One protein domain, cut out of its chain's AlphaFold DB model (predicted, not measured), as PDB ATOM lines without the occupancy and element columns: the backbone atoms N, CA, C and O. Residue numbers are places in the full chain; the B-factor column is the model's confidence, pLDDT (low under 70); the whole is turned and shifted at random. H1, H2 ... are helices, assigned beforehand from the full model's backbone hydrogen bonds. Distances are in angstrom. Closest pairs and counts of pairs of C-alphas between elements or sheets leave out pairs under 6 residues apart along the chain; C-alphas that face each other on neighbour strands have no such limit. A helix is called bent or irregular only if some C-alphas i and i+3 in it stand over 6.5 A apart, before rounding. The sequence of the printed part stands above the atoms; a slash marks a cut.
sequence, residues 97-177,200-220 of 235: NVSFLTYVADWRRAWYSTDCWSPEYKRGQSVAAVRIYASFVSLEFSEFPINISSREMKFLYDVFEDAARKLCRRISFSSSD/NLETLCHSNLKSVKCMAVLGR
ATOM      1  N   ASN A  97     511.364 601.344 487.403       77.25
ATOM      2  CA  ASN A  97     509.935 601.300 487.086       77.25
ATOM      3  C   ASN A  97     509.099 601.041 488.346       77.25
ATOM      4  O   ASN A  97     508.039 601.638 488.537       77.25
ATOM      5  N   VAL A  98     509.584 600.162 489.226       73.12
ATOM      6  CA  VAL A  98     508.924 599.853 490.503       73.12
ATOM      7  C   VAL A  98     509.022 601.038 491.461       73.12
ATOM      8  O   VAL A  98     508.028 601.398 492.095       73.12
ATOM      9  N   SER A  99     510.193 601.668 491.538       76.69
ATOM     10  CA  SER A  99     510.423 602.845 492.374       76.69
ATOM     11  C   SER A  99     509.531 604.001 491.932       76.69
ATOM     12  O   SER A  99     508.758 604.505 492.745       76.69
ATOM     13  N   PHE A 100     509.536 604.349 490.641       83.19
ATOM     14  CA  PHE A 100     508.668 605.385 490.077       83.19
ATOM     15  C   PHE A 100     507.193 605.145 490.418       83.19
ATOM     16  O   PHE A 100     506.533 606.030 490.960       83.19
ATOM     17  N   LEU A 101     506.677 603.936 490.167       81.62
ATOM     18  CA  LEU A 101     505.280 603.604 490.461       81.62
ATOM     19  C   LEU A 101     504.955 603.673 491.955       81.62
ATOM     20  O   LEU A 101     503.849 604.074 492.310       81.62
ATOM     21  N   THR A 102     505.897 603.307 492.824       75.56
ATOM     22  CA  THR A 102     505.726 603.399 494.281       75.56
ATOM     23  C   THR A 102     505.623 604.858 494.716       75.56
ATOM     24  O   THR A 102     504.639 605.227 495.353       75.56
ATOM     25  N   TYR A 103     506.553 605.714 494.280       81.44
ATOM     26  CA  TYR A 103     506.514 607.149 494.582       81.44
ATOM     27  C   TYR A 103     505.257 607.830 494.027       81.44
ATOM     28  O   TYR A 103     504.646 608.645 494.716       81.44
ATOM     29  N   VAL A 104     504.818 607.474 492.815       85.06
ATOM     30  CA  VAL A 104     503.563 607.986 492.238       85.06
ATOM     31  C   VAL A 104     502.346 607.491 493.022       85.06
ATOM     32  O   VAL A 104     501.403 608.255 493.230       85.06
ATOM     33  N   ALA A 105     502.341 606.233 493.472       80.69
ATOM     34  CA  ALA A 105     501.257 605.693 494.286       80.69
ATOM     35  C   ALA A 105     501.168 606.392 495.648       80.69
ATOM     36  O   ALA A 105     500.065 606.724 496.078       80.69
ATOM     37  N   ASP A 106     502.301 606.657 496.296       81.88
ATOM     38  CA  ASP A 106     502.357 607.362 497.577       81.88
ATOM     39  C   ASP A 106     501.958 608.834 497.433       81.88
ATOM     40  O   ASP A 106     501.114 609.314 498.192       81.88
ATOM     41  N   TRP A 107     502.453 609.515 496.396       85.19
ATOM     42  CA  TRP A 107     502.006 610.859 496.021       85.19
ATOM     43  C   TRP A 107     500.487 610.897 495.818       85.19
ATOM     44  O   TRP A 107     499.791 611.706 496.428       85.19
ATOM     45  N   ARG A 108     499.934 609.957 495.041       84.44
ATOM     46  CA  ARG A 108     498.489 609.859 494.799       84.44
ATOM     47  C   ARG A 108     497.691 609.556 496.070       84.44
ATOM     48  O   ARG A 108     496.595 610.084 496.223       84.44
ATOM     49  N   ARG A 109     498.198 608.713 496.974       82.50
ATOM     50  CA  ARG A 109     497.551 608.446 498.273       82.50
ATOM     51  C   ARG A 109     497.488 609.697 499.128       82.50
ATOM     52  O   ARG A 109     496.454 609.930 499.749       82.50
ATOM     53  N   ALA A 110     498.549 610.502 499.118       80.31
ATOM     54  CA  ALA A 110     498.573 611.749 499.859       80.31
ATOM     55  C   ALA A 110     497.388 612.633 499.441       80.31
ATOM     56  O   ALA A 110     496.639 613.060 500.315       80.31
ATOM     57  N   TRP A 111     497.110 612.805 498.140       78.25
ATOM     58  CA  TRP A 111     495.959 613.582 497.633       78.25
ATOM     59  C   TRP A 111     494.586 613.200 498.211       78.25
ATOM     60  O   TRP A 111     493.689 614.035 498.207       78.25
ATOM     61  N   TYR A 112     494.397 611.985 498.727       78.38
ATOM     62  CA  TYR A 112     493.132 611.570 499.348       78.38
ATOM     63  C   TYR A 112     493.047 611.869 500.858       78.38
ATOM     64  O   TYR A 112     492.073 611.485 501.503       78.38
ATOM     65  N   SER A 113     494.043 612.550 501.429       72.56
ATOM     66  CA  SER A 113     494.055 612.974 502.834       72.56
ATOM     67  C   SER A 113     493.118 614.162 503.070       72.56
ATOM     68  O   SER A 113     492.969 615.032 502.215       72.56
ATOM     69  N   THR A 114     492.500 614.230 504.247       58.38
ATOM     70  CA  THR A 114     491.415 615.177 504.573       58.38
ATOM     71  C   THR A 114     491.821 616.665 504.518       58.38
ATOM     72  O   THR A 114     490.953 617.514 504.342       58.38
ATOM     73  N   ASP A 115     493.121 616.989 504.558       61.81
ATOM     74  CA  ASP A 115     493.686 618.357 504.475       61.81
ATOM     75  C   ASP A 115     493.950 618.868 503.035       61.81
ATOM     76  O   ASP A 115     494.665 619.848 502.818       61.81
ATOM     77  N   CYS A 116     493.343 618.230 502.024       59.03
ATOM     78  CA  CYS A 116     493.625 618.372 500.581       59.03
ATOM     79  C   CYS A 116     493.491 619.792 499.967       59.03
ATOM     80  O   CYS A 116     493.709 619.986 498.767       59.03
ATOM     81  N   TRP A 117     493.132 620.811 500.742       62.31
ATOM     82  CA  TRP A 117     492.774 622.128 500.211       62.31
ATOM     83  C   TRP A 117     493.587 623.291 500.781       62.31
ATOM     84  O   TRP A 117     493.378 624.421 500.338       62.31
ATOM     85  N   SER A 118     494.554 623.041 501.675       76.50
ATOM     86  CA  SER A 118     495.506 624.087 502.069       76.50
ATOM     87  C   SER A 118     496.402 624.481 500.877       76.50
ATOM     88  O   SER A 118     496.885 623.605 500.147       76.50
ATOM     89  N   PRO A 119     496.658 625.782 500.639       76.38
ATOM     90  CA  PRO A 119     497.575 626.226 499.587       76.38
ATOM     91  C   PRO A 119     499.001 625.687 499.789       76.38
ATOM     92  O   PRO A 119     499.692 625.384 498.815       76.38
ATOM     93  N   GLU A 120     499.422 625.505 501.041       79.50
ATOM     94  CA  GLU A 120     500.709 624.900 501.407       79.50
ATOM     95  C   GLU A 120     500.743 623.418 501.029       79.50
ATOM     96  O   GLU A 120     501.725 622.937 500.464       79.50
ATOM     97  N   TYR A 121     499.626 622.719 501.245       80.69
ATOM     98  CA  TYR A 121     499.467 621.318 500.879       80.69
ATOM     99  C   TYR A 121     499.550 621.112 499.360       80.69
ATOM    100  O   TYR A 121     500.334 620.288 498.884       80.69
ATOM    101  N   LYS A 122     498.813 621.915 498.577       81.31
ATOM    102  CA  LYS A 122     498.881 621.882 497.103       81.31
ATOM    103  C   LYS A 122     500.296 622.156 496.599       81.31
ATOM    104  O   LYS A 122     500.788 621.445 495.728       81.31
ATOM    105  N   ARG A 123     500.978 623.143 497.189       78.12
ATOM    106  CA  ARG A 123     502.376 623.456 496.872       78.12
ATOM    107  C   ARG A 123     503.294 622.267 497.161       78.12
ATOM    108  O   ARG A 123     504.102 621.920 496.301       78.12
ATOM    109  N   GLY A 124     503.152 621.625 498.319       80.06
ATOM    110  CA  GLY A 124     503.904 620.419 498.669       80.06
ATOM    111  C   GLY A 124     503.711 619.296 497.645       80.06
ATOM    112  O   GLY A 124     504.685 618.680 497.210       80.06
ATOM    113  N   GLN A 125     502.479 619.095 497.171       84.19
ATOM    114  CA  GLN A 125     502.180 618.087 496.154       84.19
ATOM    115  C   GLN A 125     502.769 618.412 494.779       84.19
ATOM    116  O   GLN A 125     503.274 617.508 494.108       84.19
ATOM    117  N   SER A 126     502.757 619.676 494.358       82.75
ATOM    118  CA  SER A 126     503.382 620.078 493.093       82.75
ATOM    119  C   SER A 126     504.905 619.925 493.141       82.75
ATOM    120  O   SER A 126     505.518 619.483 492.172       82.75
ATOM    121  N   VAL A 127     505.527 620.227 494.282       84.44
ATOM    122  CA  VAL A 127     506.964 619.998 494.504       84.44
ATOM    123  C   VAL A 127     507.293 618.505 494.466       84.44
ATOM    124  O   VAL A 127     508.277 618.112 493.840       84.44
ATOM    125  N   ALA A 128     506.467 617.667 495.094       84.69
ATOM    126  CA  ALA A 128     506.621 616.217 495.041       84.69
ATOM    127  C   ALA A 128     506.535 615.687 493.598       84.69
ATOM    128  O   ALA A 128     507.367 614.874 493.198       84.69
ATOM    129  N   ALA A 129     505.610 616.205 492.785       87.94
ATOM    130  CA  ALA A 129     505.500 615.843 491.370       87.94
ATOM    131  C   ALA A 129     506.762 616.219 490.568       87.94
ATOM    132  O   ALA A 129     507.297 615.387 489.831       87.94
ATOM    133  N   VAL A 130     507.293 617.433 490.765       87.88
ATOM    134  CA  VAL A 130     508.544 617.887 490.123       87.88
ATOM    135  C   VAL A 130     509.724 616.990 490.506       87.88
ATOM    136  O   VAL A 130     510.566 616.687 489.662       87.88
ATOM    137  N   ARG A 131     509.785 616.525 491.758       83.94
ATOM    138  CA  ARG A 131     510.834 615.598 492.214       83.94
ATOM    139  C   ARG A 131     510.747 614.255 491.513       83.94
ATOM    140  O   ARG A 131     511.754 613.772 491.005       83.94
ATOM    141  N   ILE A 132     509.549 613.675 491.447       87.69
ATOM    142  CA  ILE A 132     509.318 612.412 490.740       87.69
ATOM    143  C   ILE A 132     509.758 612.541 489.276       87.69
ATOM    144  O   ILE A 132     510.462 611.666 488.772       87.69
ATOM    145  N   TYR A 133     509.415 613.651 488.614       89.44
ATOM    146  CA  TYR A 133     509.887 613.936 487.259       89.44
ATOM    147  C   TYR A 133     511.419 614.003 487.182       89.44
ATOM    148  O   TYR A 133     512.019 613.299 486.370       89.44
ATOM    149  N   ALA A 134     512.063 614.801 488.038       87.19
ATOM    150  CA  ALA A 134     513.510 615.004 487.994       87.19
ATOM    151  C   ALA A 134     514.296 613.698 488.197       87.19
ATOM    152  O   ALA A 134     515.290 613.476 487.515       87.19
ATOM    153  N   SER A 135     513.845 612.813 489.089       82.12
ATOM    154  CA  SER A 135     514.596 611.598 489.436       82.12
ATOM    155  C   SER A 135     514.270 610.364 488.609       82.12
ATOM    156  O   SER A 135     515.070 609.435 488.617       82.12
ATOM    157  N   PHE A 136     513.117 610.307 487.940       83.88
ATOM    158  CA  PHE A 136     512.715 609.118 487.178       83.88
ATOM    159  C   PHE A 136     512.481 609.393 485.696       83.88
ATOM    160  O   PHE A 136     512.598 608.466 484.907       83.88
ATOM    161  N   VAL A 137     512.163 610.626 485.293       87.12
ATOM    162  CA  VAL A 137     511.722 610.934 483.921       87.12
ATOM    163  C   VAL A 137     512.722 611.804 483.162       87.12
ATOM    164  O   VAL A 137     512.954 611.562 481.979       87.12
ATOM    165  N   SER A 138     513.308 612.813 483.813       85.00
ATOM    166  CA  SER A 138     514.235 613.739 483.157       85.00
ATOM    167  C   SER A 138     515.480 613.012 482.654       85.00
ATOM    168  O   SER A 138     516.158 612.344 483.425       85.00
ATOM    169  N   LEU A 139     515.824 613.195 481.381       82.62
ATOM    170  CA  LEU A 139     517.059 612.655 480.803       82.62
ATOM    171  C   LEU A 139     518.321 613.393 481.283       82.62
ATOM    172  O   LEU A 139     519.421 612.880 481.106       82.62
ATOM    173  N   GLU A 140     518.169 614.597 481.842       79.44
ATOM    174  CA  GLU A 140     519.283 615.431 482.307       79.44
ATOM    175  C   GLU A 140     519.598 615.178 483.785       79.44
ATOM    176  O   GLU A 140     520.764 615.138 484.175       79.44
ATOM    177  N   PHE A 141     518.561 614.992 484.608       75.12
ATOM    178  CA  PHE A 141     518.708 614.864 486.061       75.12
ATOM    179  C   PHE A 141     518.566 613.426 486.577       75.12
ATOM    180  O   PHE A 141     519.057 613.134 487.670       75.12
ATOM    181  N   SER A 142     517.916 612.527 485.828       76.00
ATOM    182  CA  SER A 142     517.791 611.124 486.225       76.00
ATOM    183  C   SER A 142     519.027 610.329 485.831       76.00
ATOM    184  O   SER A 142     519.470 610.359 484.685       76.00
ATOM    185  N   GLU A 143     519.544 609.550 486.776       70.06
ATOM    186  CA  GLU A 143     520.633 608.604 486.528       70.06
ATOM    187  C   GLU A 143     520.152 607.373 485.733       70.06
ATOM    188  O   GLU A 143     520.900 606.813 484.935       70.06
ATOM    189  N   PHE A 144     518.885 606.980 485.916       69.31
ATOM    190  CA  PHE A 144     518.246 605.835 485.258       69.31
ATOM    191  C   PHE A 144     516.808 606.209 484.863       69.31
ATOM    192  O   PHE A 144     515.864 605.911 485.602       69.31
ATOM    193  N   PRO A 145     516.617 606.919 483.736       79.31
ATOM    194  CA  PRO A 145     515.295 607.359 483.315       79.31
ATOM    195  C   PRO A 145     514.419 606.173 482.899       79.31
ATOM    196  O   PRO A 145     514.862 605.259 482.201       79.31
ATOM    197  N   ILE A 146     513.146 606.210 483.295       81.81
ATOM    198  CA  ILE A 146     512.160 605.197 482.918       81.81
ATOM    199  C   ILE A 146     511.909 605.224 481.406       81.81
ATOM    200  O   ILE A 146     511.904 606.273 480.760       81.81
ATOM    201  N   ASN A 147     511.640 604.053 480.831       79.75
ATOM    202  CA  ASN A 147     511.337 603.934 479.410       79.75
ATOM    203  C   ASN A 147     509.864 604.286 479.129       79.75
ATOM    204  O   ASN A 147     508.979 603.434 479.235       79.75
ATOM    205  N   ILE A 148     509.608 605.544 478.769       81.69
ATOM    206  CA  ILE A 148     508.296 606.049 478.342       81.69
ATOM    207  C   ILE A 148     508.337 606.510 476.884       81.69
ATOM    208  O   ILE A 148     509.387 606.870 476.354       81.69
ATOM    209  N   SER A 149     507.186 606.502 476.212       79.19
ATOM    210  CA  SER A 149     507.093 606.965 474.828       79.19
ATOM    211  C   SER A 149     507.410 608.458 474.712       79.19
ATOM    212  O   SER A 149     507.117 609.268 475.592       79.19
ATOM    213  N   SER A 150     508.004 608.835 473.578       81.62
ATOM    214  CA  SER A 150     508.512 610.191 473.348       81.62
ATOM    215  C   SER A 150     507.433 611.272 473.433       81.62
ATOM    216  O   SER A 150     507.737 612.417 473.752       81.62
ATOM    217  N   ARG A 151     506.167 610.922 473.164       83.12
ATOM    218  CA  ARG A 151     505.034 611.849 473.258       83.12
ATOM    219  C   ARG A 151     504.791 612.284 474.706       83.12
ATOM    220  O   ARG A 151     504.688 613.477 474.970       83.12
ATOM    221  N   GLU A 152     504.724 611.329 475.623       86.38
ATOM    222  CA  GLU A 152     504.516 611.542 477.054       86.38
ATOM    223  C   GLU A 152     505.741 612.195 477.689       86.38
ATOM    224  O   GLU A 152     505.594 613.101 478.503       86.38
ATOM    225  N   MET A 153     506.946 611.801 477.266       85.38
ATOM    226  CA  MET A 153     508.183 612.449 477.702       85.38
ATOM    227  C   MET A 153     508.197 613.934 477.336       85.38
ATOM    228  O   MET A 153     508.497 614.764 478.189       85.38
ATOM    229  N   LYS A 154     507.829 614.278 476.096       87.00
ATOM    230  CA  LYS A 154     507.761 615.674 475.651       87.00
ATOM    231  C   LYS A 154     506.740 616.476 476.458       87.00
ATOM    232  O   LYS A 154     507.042 617.578 476.888       87.00
ATOM    233  N   PHE A 155     505.565 615.904 476.704       91.12
ATOM    234  CA  PHE A 155     504.552 616.547 477.535       91.12
ATOM    235  C   PHE A 155     505.064 616.825 478.958       91.12
ATOM    236  O   PHE A 155     504.938 617.937 479.455       91.12
ATOM    237  N   LEU A 156     505.688 615.836 479.604       89.06
ATOM    238  CA  LEU A 156     506.232 616.001 480.955       89.06
ATOM    239  C   LEU A 156     507.389 617.005 481.002       89.06
ATOM    240  O   LEU A 156     507.506 617.741 481.980       89.06
ATOM    241  N   TYR A 157     508.208 617.054 479.950       89.44
ATOM    242  CA  TYR A 157     509.257 618.057 479.789       89.44
ATOM    243  C   TYR A 157     508.667 619.469 479.756       89.44
ATOM    244  O   TYR A 157     509.060 620.311 480.559       89.44
ATOM    245  N   ASP A 158     507.666 619.708 478.908       89.56
ATOM    246  CA  ASP A 158     507.038 621.027 478.770       89.56
ATOM    247  C   ASP A 158     506.400 621.513 480.093       89.56
ATOM    248  O   ASP A 158     506.413 622.709 480.379       89.56
ATOM    249  N   VAL A 159     505.892 620.598 480.930       89.62
ATOM    250  CA  VAL A 159     505.245 620.928 482.216       89.62
ATOM    251  C   VAL A 159     506.251 621.128 483.357       89.62
ATOM    252  O   VAL A 159     506.136 622.080 484.134       89.62
ATOM    253  N   PHE A 160     507.218 620.218 483.518       89.50
ATOM    254  CA  PHE A 160     508.015 620.125 484.748       89.50
ATOM    255  C   PHE A 160     509.467 620.578 484.612       89.50
ATOM    256  O   PHE A 160     510.092 620.856 485.638       89.50
ATOM    257  N   GLU A 161     510.017 620.684 483.402       87.44
ATOM    258  CA  GLU A 161     511.452 620.911 483.197       87.44
ATOM    259  C   GLU A 161     511.953 622.208 483.846       87.44
ATOM    260  O   GLU A 161     512.952 622.210 484.570       87.44
ATOM    261  N   ASP A 162     511.241 623.319 483.654       86.25
ATOM    262  CA  ASP A 162     511.653 624.612 484.206       86.25
ATOM    263  C   ASP A 162     511.616 624.633 485.738       86.25
ATOM    264  O   ASP A 162     512.459 625.265 486.388       86.25
ATOM    265  N   ALA A 163     510.649 623.933 486.333       84.75
ATOM    266  CA  ALA A 163     510.554 623.770 487.777       84.75
ATOM    267  C   ALA A 163     511.653 622.832 488.300       84.75
ATOM    268  O   ALA A 163     512.285 623.137 489.316       84.75
ATOM    269  N   ALA A 164     511.936 621.744 487.580       86.19
ATOM    270  CA  ALA A 164     512.981 620.781 487.905       86.19
ATOM    271  C   ALA A 164     514.367 621.428 487.874       86.19
ATOM    272  O   ALA A 164     515.110 621.323 488.846       86.19
ATOM    273  N   ARG A 165     514.685 622.211 486.838       87.00
ATOM    274  CA  ARG A 165     515.968 622.923 486.727       87.00
ATOM    275  C   ARG A 165     516.191 623.901 487.879       87.00
ATOM    276  O   ARG A 165     517.304 624.014 488.398       87.00
ATOM    277  N   LYS A 166     515.142 624.611 488.305       83.25
ATOM    278  CA  LYS A 166     515.198 625.513 489.470       83.25
ATOM    279  C   LYS A 166     515.410 624.736 490.769       83.25
ATOM    280  O   LYS A 166     516.204 625.172 491.602       83.25
ATOM    281  N   LEU A 167     514.727 623.604 490.928       79.62
ATOM    282  CA  LEU A 167     514.849 622.740 492.096       79.62
ATOM    283  C   LEU A 167     516.253 622.119 492.189       79.62
ATOM    284  O   LEU A 167     516.922 622.285 493.204       79.62
ATOM    285  N   CYS A 168     516.735 621.491 491.116       74.69
ATOM    286  CA  CYS A 168     518.046 620.845 491.056       74.69
ATOM    287  C   CYS A 168     519.197 621.832 491.263       74.69
ATOM    288  O   CYS A 168     520.118 621.522 492.014       74.69
ATOM    289  N   ARG A 169     519.127 623.053 490.703       74.56
ATOM    290  CA  ARG A 169     520.130 624.095 490.990       74.56
ATOM    291  C   ARG A 169     520.235 624.389 492.485       74.56
ATOM    292  O   ARG A 169     521.343 624.440 493.001       74.56
ATOM    293  N   ARG A 170     519.109 624.565 493.184       65.75
ATOM    294  CA  ARG A 170     519.113 624.843 494.633       65.75
ATOM    295  C   ARG A 170     519.724 623.700 495.437       65.75
ATOM    296  O   ARG A 170     520.485 623.965 496.360       65.75
ATOM    297  N   ILE A 171     519.438 622.457 495.052       62.75
ATOM    298  CA  ILE A 171     520.030 621.270 495.678       62.75
ATOM    299  C   ILE A 171     521.545 621.263 495.477       62.75
ATOM    300  O   ILE A 171     522.277 621.078 496.441       62.75
ATOM    301  N   SER A 172     522.031 621.529 494.260       61.59
ATOM    302  CA  SER A 172     523.471 621.615 493.995       61.59
ATOM    303  C   SER A 172     524.153 622.702 494.833       61.59
ATOM    304  O   SER A 172     525.234 622.460 495.366       61.59
ATOM    305  N   PHE A 173     523.509 623.860 495.014       55.94
ATOM    306  CA  PHE A 173     524.017 624.921 495.891       55.94
ATOM    307  C   PHE A 173     524.045 624.506 497.369       55.94
ATOM    308  O   PHE A 173     525.058 624.721 498.018       55.94
ATOM    309  N   SER A 174     522.998 623.854 497.882       51.59
ATOM    310  CA  SER A 174     522.962 623.364 499.272       51.59
ATOM    311  C   SER A 174     523.952 622.215 499.519       51.59
ATOM    312  O   SER A 174     524.600 622.159 500.560       51.59
ATOM    313  N   SER A 175     524.161 621.333 498.535       49.12
ATOM    314  CA  SER A 175     525.171 620.267 498.620       49.12
ATOM    315  C   SER A 175     526.612 620.789 498.586       49.12
ATOM    316  O   SER A 175     527.516 620.106 499.060       49.12
ATOM    317  N   SER A 176     526.833 622.008 498.079       44.16
ATOM    318  CA  SER A 176     528.142 622.668 498.123       44.16
ATOM    319  C   SER A 176     528.542 623.118 499.534       44.16
ATOM    320  O   SER A 176     529.705 623.463 499.727       44.16
ATOM    321  N   ASP A 177     527.637 623.081 500.517       38.81
ATOM    322  CA  ASP A 177     527.984 623.285 501.930       38.81
ATOM    323  C   ASP A 177     528.471 621.983 502.606       38.81
ATOM    324  O   ASP A 177     529.069 622.024 503.680       38.81
ATOM    325  N   ASN A 200     527.568 595.949 485.974       52.94
ATOM    326  CA  ASN A 200     527.949 596.251 487.339       52.94
ATOM    327  C   ASN A 200     526.661 596.357 488.170       52.94
ATOM    328  O   ASN A 200     526.083 597.431 488.325       52.94
ATOM    329  N   LEU A 201     526.161 595.202 488.624       46.06
ATOM    330  CA  LEU A 201     524.957 595.100 489.457       46.06
ATOM    331  C   LEU A 201     525.098 595.923 490.746       46.06
ATOM    332  O   LEU A 201     524.117 596.480 491.229       46.06
ATOM    333  N   GLU A 202     526.322 596.056 491.258       51.69
ATOM    334  CA  GLU A 202     526.629 596.936 492.383       51.69
ATOM    335  C   GLU A 202     526.435 598.405 492.023       51.69
ATOM    336  O   GLU A 202     525.837 599.127 492.807       51.69
ATOM    337  N   THR A 203     526.832 598.839 490.824       56.44
ATOM    338  CA  THR A 203     526.558 600.196 490.326       56.44
ATOM    339  C   THR A 203     525.059 600.405 490.180       56.44
ATOM    340  O   THR A 203     524.543 601.399 490.665       56.44
ATOM    341  N   LEU A 204     524.323 599.444 489.614       53.69
ATOM    342  CA  LEU A 204     522.868 599.555 489.484       53.69
ATOM    343  C   LEU A 204     522.178 599.638 490.857       53.69
ATOM    344  O   LEU A 204     521.294 600.470 491.058       53.69
ATOM    345  N   CYS A 205     522.592 598.806 491.813       51.75
ATOM    346  CA  CYS A 205     522.085 598.812 493.184       51.75
ATOM    347  C   CYS A 205     522.440 600.120 493.903       51.75
ATOM    348  O   CYS A 205     521.569 600.771 494.478       51.75
ATOM    349  N   HIS A 206     523.700 600.540 493.815       53.34
ATOM    350  CA  HIS A 206     524.225 601.756 494.423       53.34
ATOM    351  C   HIS A 206     523.544 603.006 493.863       53.34
ATOM    352  O   HIS A 206     523.160 603.887 494.627       53.34
ATOM    353  N   SER A 207     523.311 603.061 492.558       51.34
ATOM    354  CA  SER A 207     522.631 604.173 491.906       51.34
ATOM    355  C   SER A 207     521.127 604.204 492.170       51.34
ATOM    356  O   SER A 207     520.573 605.271 492.432       51.34
ATOM    357  N   ASN A 208     520.447 603.050 492.200       54.12
ATOM    358  CA  ASN A 208     519.050 602.987 492.648       54.12
ATOM    359  C   ASN A 208     518.928 603.437 494.112       54.12
ATOM    360  O   ASN A 208     518.073 604.259 494.444       54.12
ATOM    361  N   LEU A 209     519.829 602.971 494.982       55.66
ATOM    362  CA  LEU A 209     519.905 603.400 496.377       55.66
ATOM    363  C   LEU A 209     520.187 604.905 496.484       55.66
ATOM    364  O   LEU A 209     519.599 605.573 497.329       55.66
ATOM    365  N   LYS A 210     521.059 605.452 495.633       57.09
ATOM    366  CA  LYS A 210     521.391 606.879 495.594       57.09
ATOM    367  C   LYS A 210     520.201 607.725 495.148       57.09
ATOM    368  O   LYS A 210     519.925 608.734 495.791       57.09
ATOM    369  N   SER A 211     519.456 607.295 494.130       54.53
ATOM    370  CA  SER A 211     518.217 607.954 493.694       54.53
ATOM    371  C   SER A 211     517.161 607.963 494.811       54.53
ATOM    372  O   SER A 211     516.599 609.009 495.142       54.53
ATOM    373  N   VAL A 212     516.981 606.832 495.506       55.66
ATOM    374  CA  VAL A 212     516.082 606.716 496.669       55.66
ATOM    375  C   VAL A 212     516.560 607.560 497.859       55.66
ATOM    376  O   VAL A 212     515.753 608.217 498.515       55.66
ATOM    377  N   LYS A 213     517.867 607.594 498.143       54.94
ATOM    378  CA  LYS A 213     518.442 608.443 499.198       54.94
ATOM    379  C   LYS A 213     518.291 609.923 498.871       54.94
ATOM    380  O   LYS A 213     517.961 610.690 499.767       54.94
ATOM    381  N   CYS A 214     518.477 610.318 497.614       52.47
ATOM    382  CA  CYS A 214     518.257 611.689 497.162       52.47
ATOM    383  C   CYS A 214     516.808 612.111 497.440       52.47
ATOM    384  O   CYS A 214     516.577 613.140 498.071       52.47
ATOM    385  N   MET A 215     515.837 611.250 497.112       53.31
ATOM    386  CA  MET A 215     514.421 611.445 497.448       53.31
ATOM    387  C   MET A 215     514.157 611.577 498.957       53.31
ATOM    388  O   MET A 215     513.369 612.428 499.371       53.31
ATOM    389  N   ALA A 216     514.830 610.773 499.785       51.25
ATOM    390  CA  ALA A 216     514.679 610.805 501.241       51.25
ATOM    391  C   ALA A 216     515.335 612.034 501.901       51.25
ATOM    392  O   ALA A 216     514.790 612.572 502.865       51.25
ATOM    393  N   VAL A 217     516.482 612.497 501.391       47.06
ATOM    394  CA  VAL A 217     517.136 613.745 501.830       47.06
ATOM    395  C   VAL A 217     516.248 614.937 501.487       47.06
ATOM    396  O   VAL A 217     515.992 615.792 502.330       47.06
ATOM    397  N   LEU A 218     515.669 614.918 500.289       49.28
ATOM    398  CA  LEU A 218     514.743 615.931 499.808       49.28
ATOM    399  C   LEU A 218     513.476 616.052 500.675       49.28
ATOM    400  O   LEU A 218     512.905 617.138 500.772       49.28
ATOM    401  N   GLY A 219     513.005 614.977 501.311       43.78
ATOM    402  CA  GLY A 219     511.811 614.985 502.169       43.78
ATOM    403  C   GLY A 219     511.930 615.791 503.471       43.78
ATOM    404  O   GLY A 219     510.928 615.921 504.166       43.78
ATOM    405  N   ARG A 220     513.120 616.306 503.813       42.38
ATOM    406  CA  ARG A 220     513.387 616.918 505.125       42.38
ATOM    407  C   ARG A 220     513.474 618.447 505.135       42.38
ATOM    408  O   ARG A 220     513.443 619.020 506.217       42.38
TER     409      ARG A 220
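AT A GLANCE: This is residues 97 to 177 and 200 to 220 of the 235 residues of an uncharacterized protein of Clohesyomyces aquaticus (UniProt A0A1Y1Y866). A long, sharply bent helix, H3, crosses a helical hairpin of H1 and H2: its arm H3b packs across H2, and its other arm, H3a, comes close to H2. H4 runs loosely alongside the hairpin, and residues 172 to 177 stick out. The printed part has 102 residues with four named helices, in the order H1, H2, H3, H4, and no named strand; the class is all helix. It is compact, with a radius of gyration of the C-alphas of 14.3 A, and spans 45 by 38 by 24 A.

IN THESE COORDINATES: H3, residues 150 to 175, was assigned by its hydrogen bonds as one helix but is bent: C-alphas 159 and 162 are 7.7 A apart. Its arms are H3a, residues 150 to 159, and H3b, residues 162 to 175, 20.2 A long. H2, residues 119 to 137, is 26.1 A long and neither bent nor irregular, but only just: C-alphas 134 and 137 are 6.0 A apart. H1, residues 97 to 110, is 20.0 A long and begins with C-alpha 97 at (509.935, 601.300, 487.086). H4, residues 201 to 218, is 25.4 A long and ends with C-alpha 218 at (514.743, 615.931, 499.808).

HOW THE PARTS SIT: H3a and H3b are only just about perpendicular, at 71 degrees. H3b, with residues 163 to 164 alone, touches residues 130 to 134 of H2, about perpendicular at 85 degrees; the closest C-alphas, of Val 130 and Ala 164, are 5.7 A apart. H3a is close to H2 but not clearly touching, with C-alphas of Val 137 and Met 153 closest at 7.3 A. H1 and H2 form a hairpin and touch, opposite ways at a shallow tilt of 5 degrees, C-alphas of Phe 100 and Phe 136 being closest at 6.2 A. H4 is close to H2 but not clearly touching, with C-alphas of Ser 135 and Ser 211 closest at 6.7 A; H4 and H1 are near each other, with 5 pairs of C-alphas within 10 A. H1 is apart from both H3a and H3b. In H1, H2, H3a, H3b and H4 every O i to N i+4 pair is within hydrogen-bond range.

THE WHOLE: The C-alphas farthest apart, of Trp 117 and Asn 200, are 45.5 A apart. Residues 178 to 199 are not printed; C-alphas 177 and 200 across this cut are 30.7 A apart. The link from H2 to H3, 12 residues, is long. The mean pLDDT of the printed part is 72.8, and residues 114 to 117, 144, 170 to 177 and 200 to 220 are under 70.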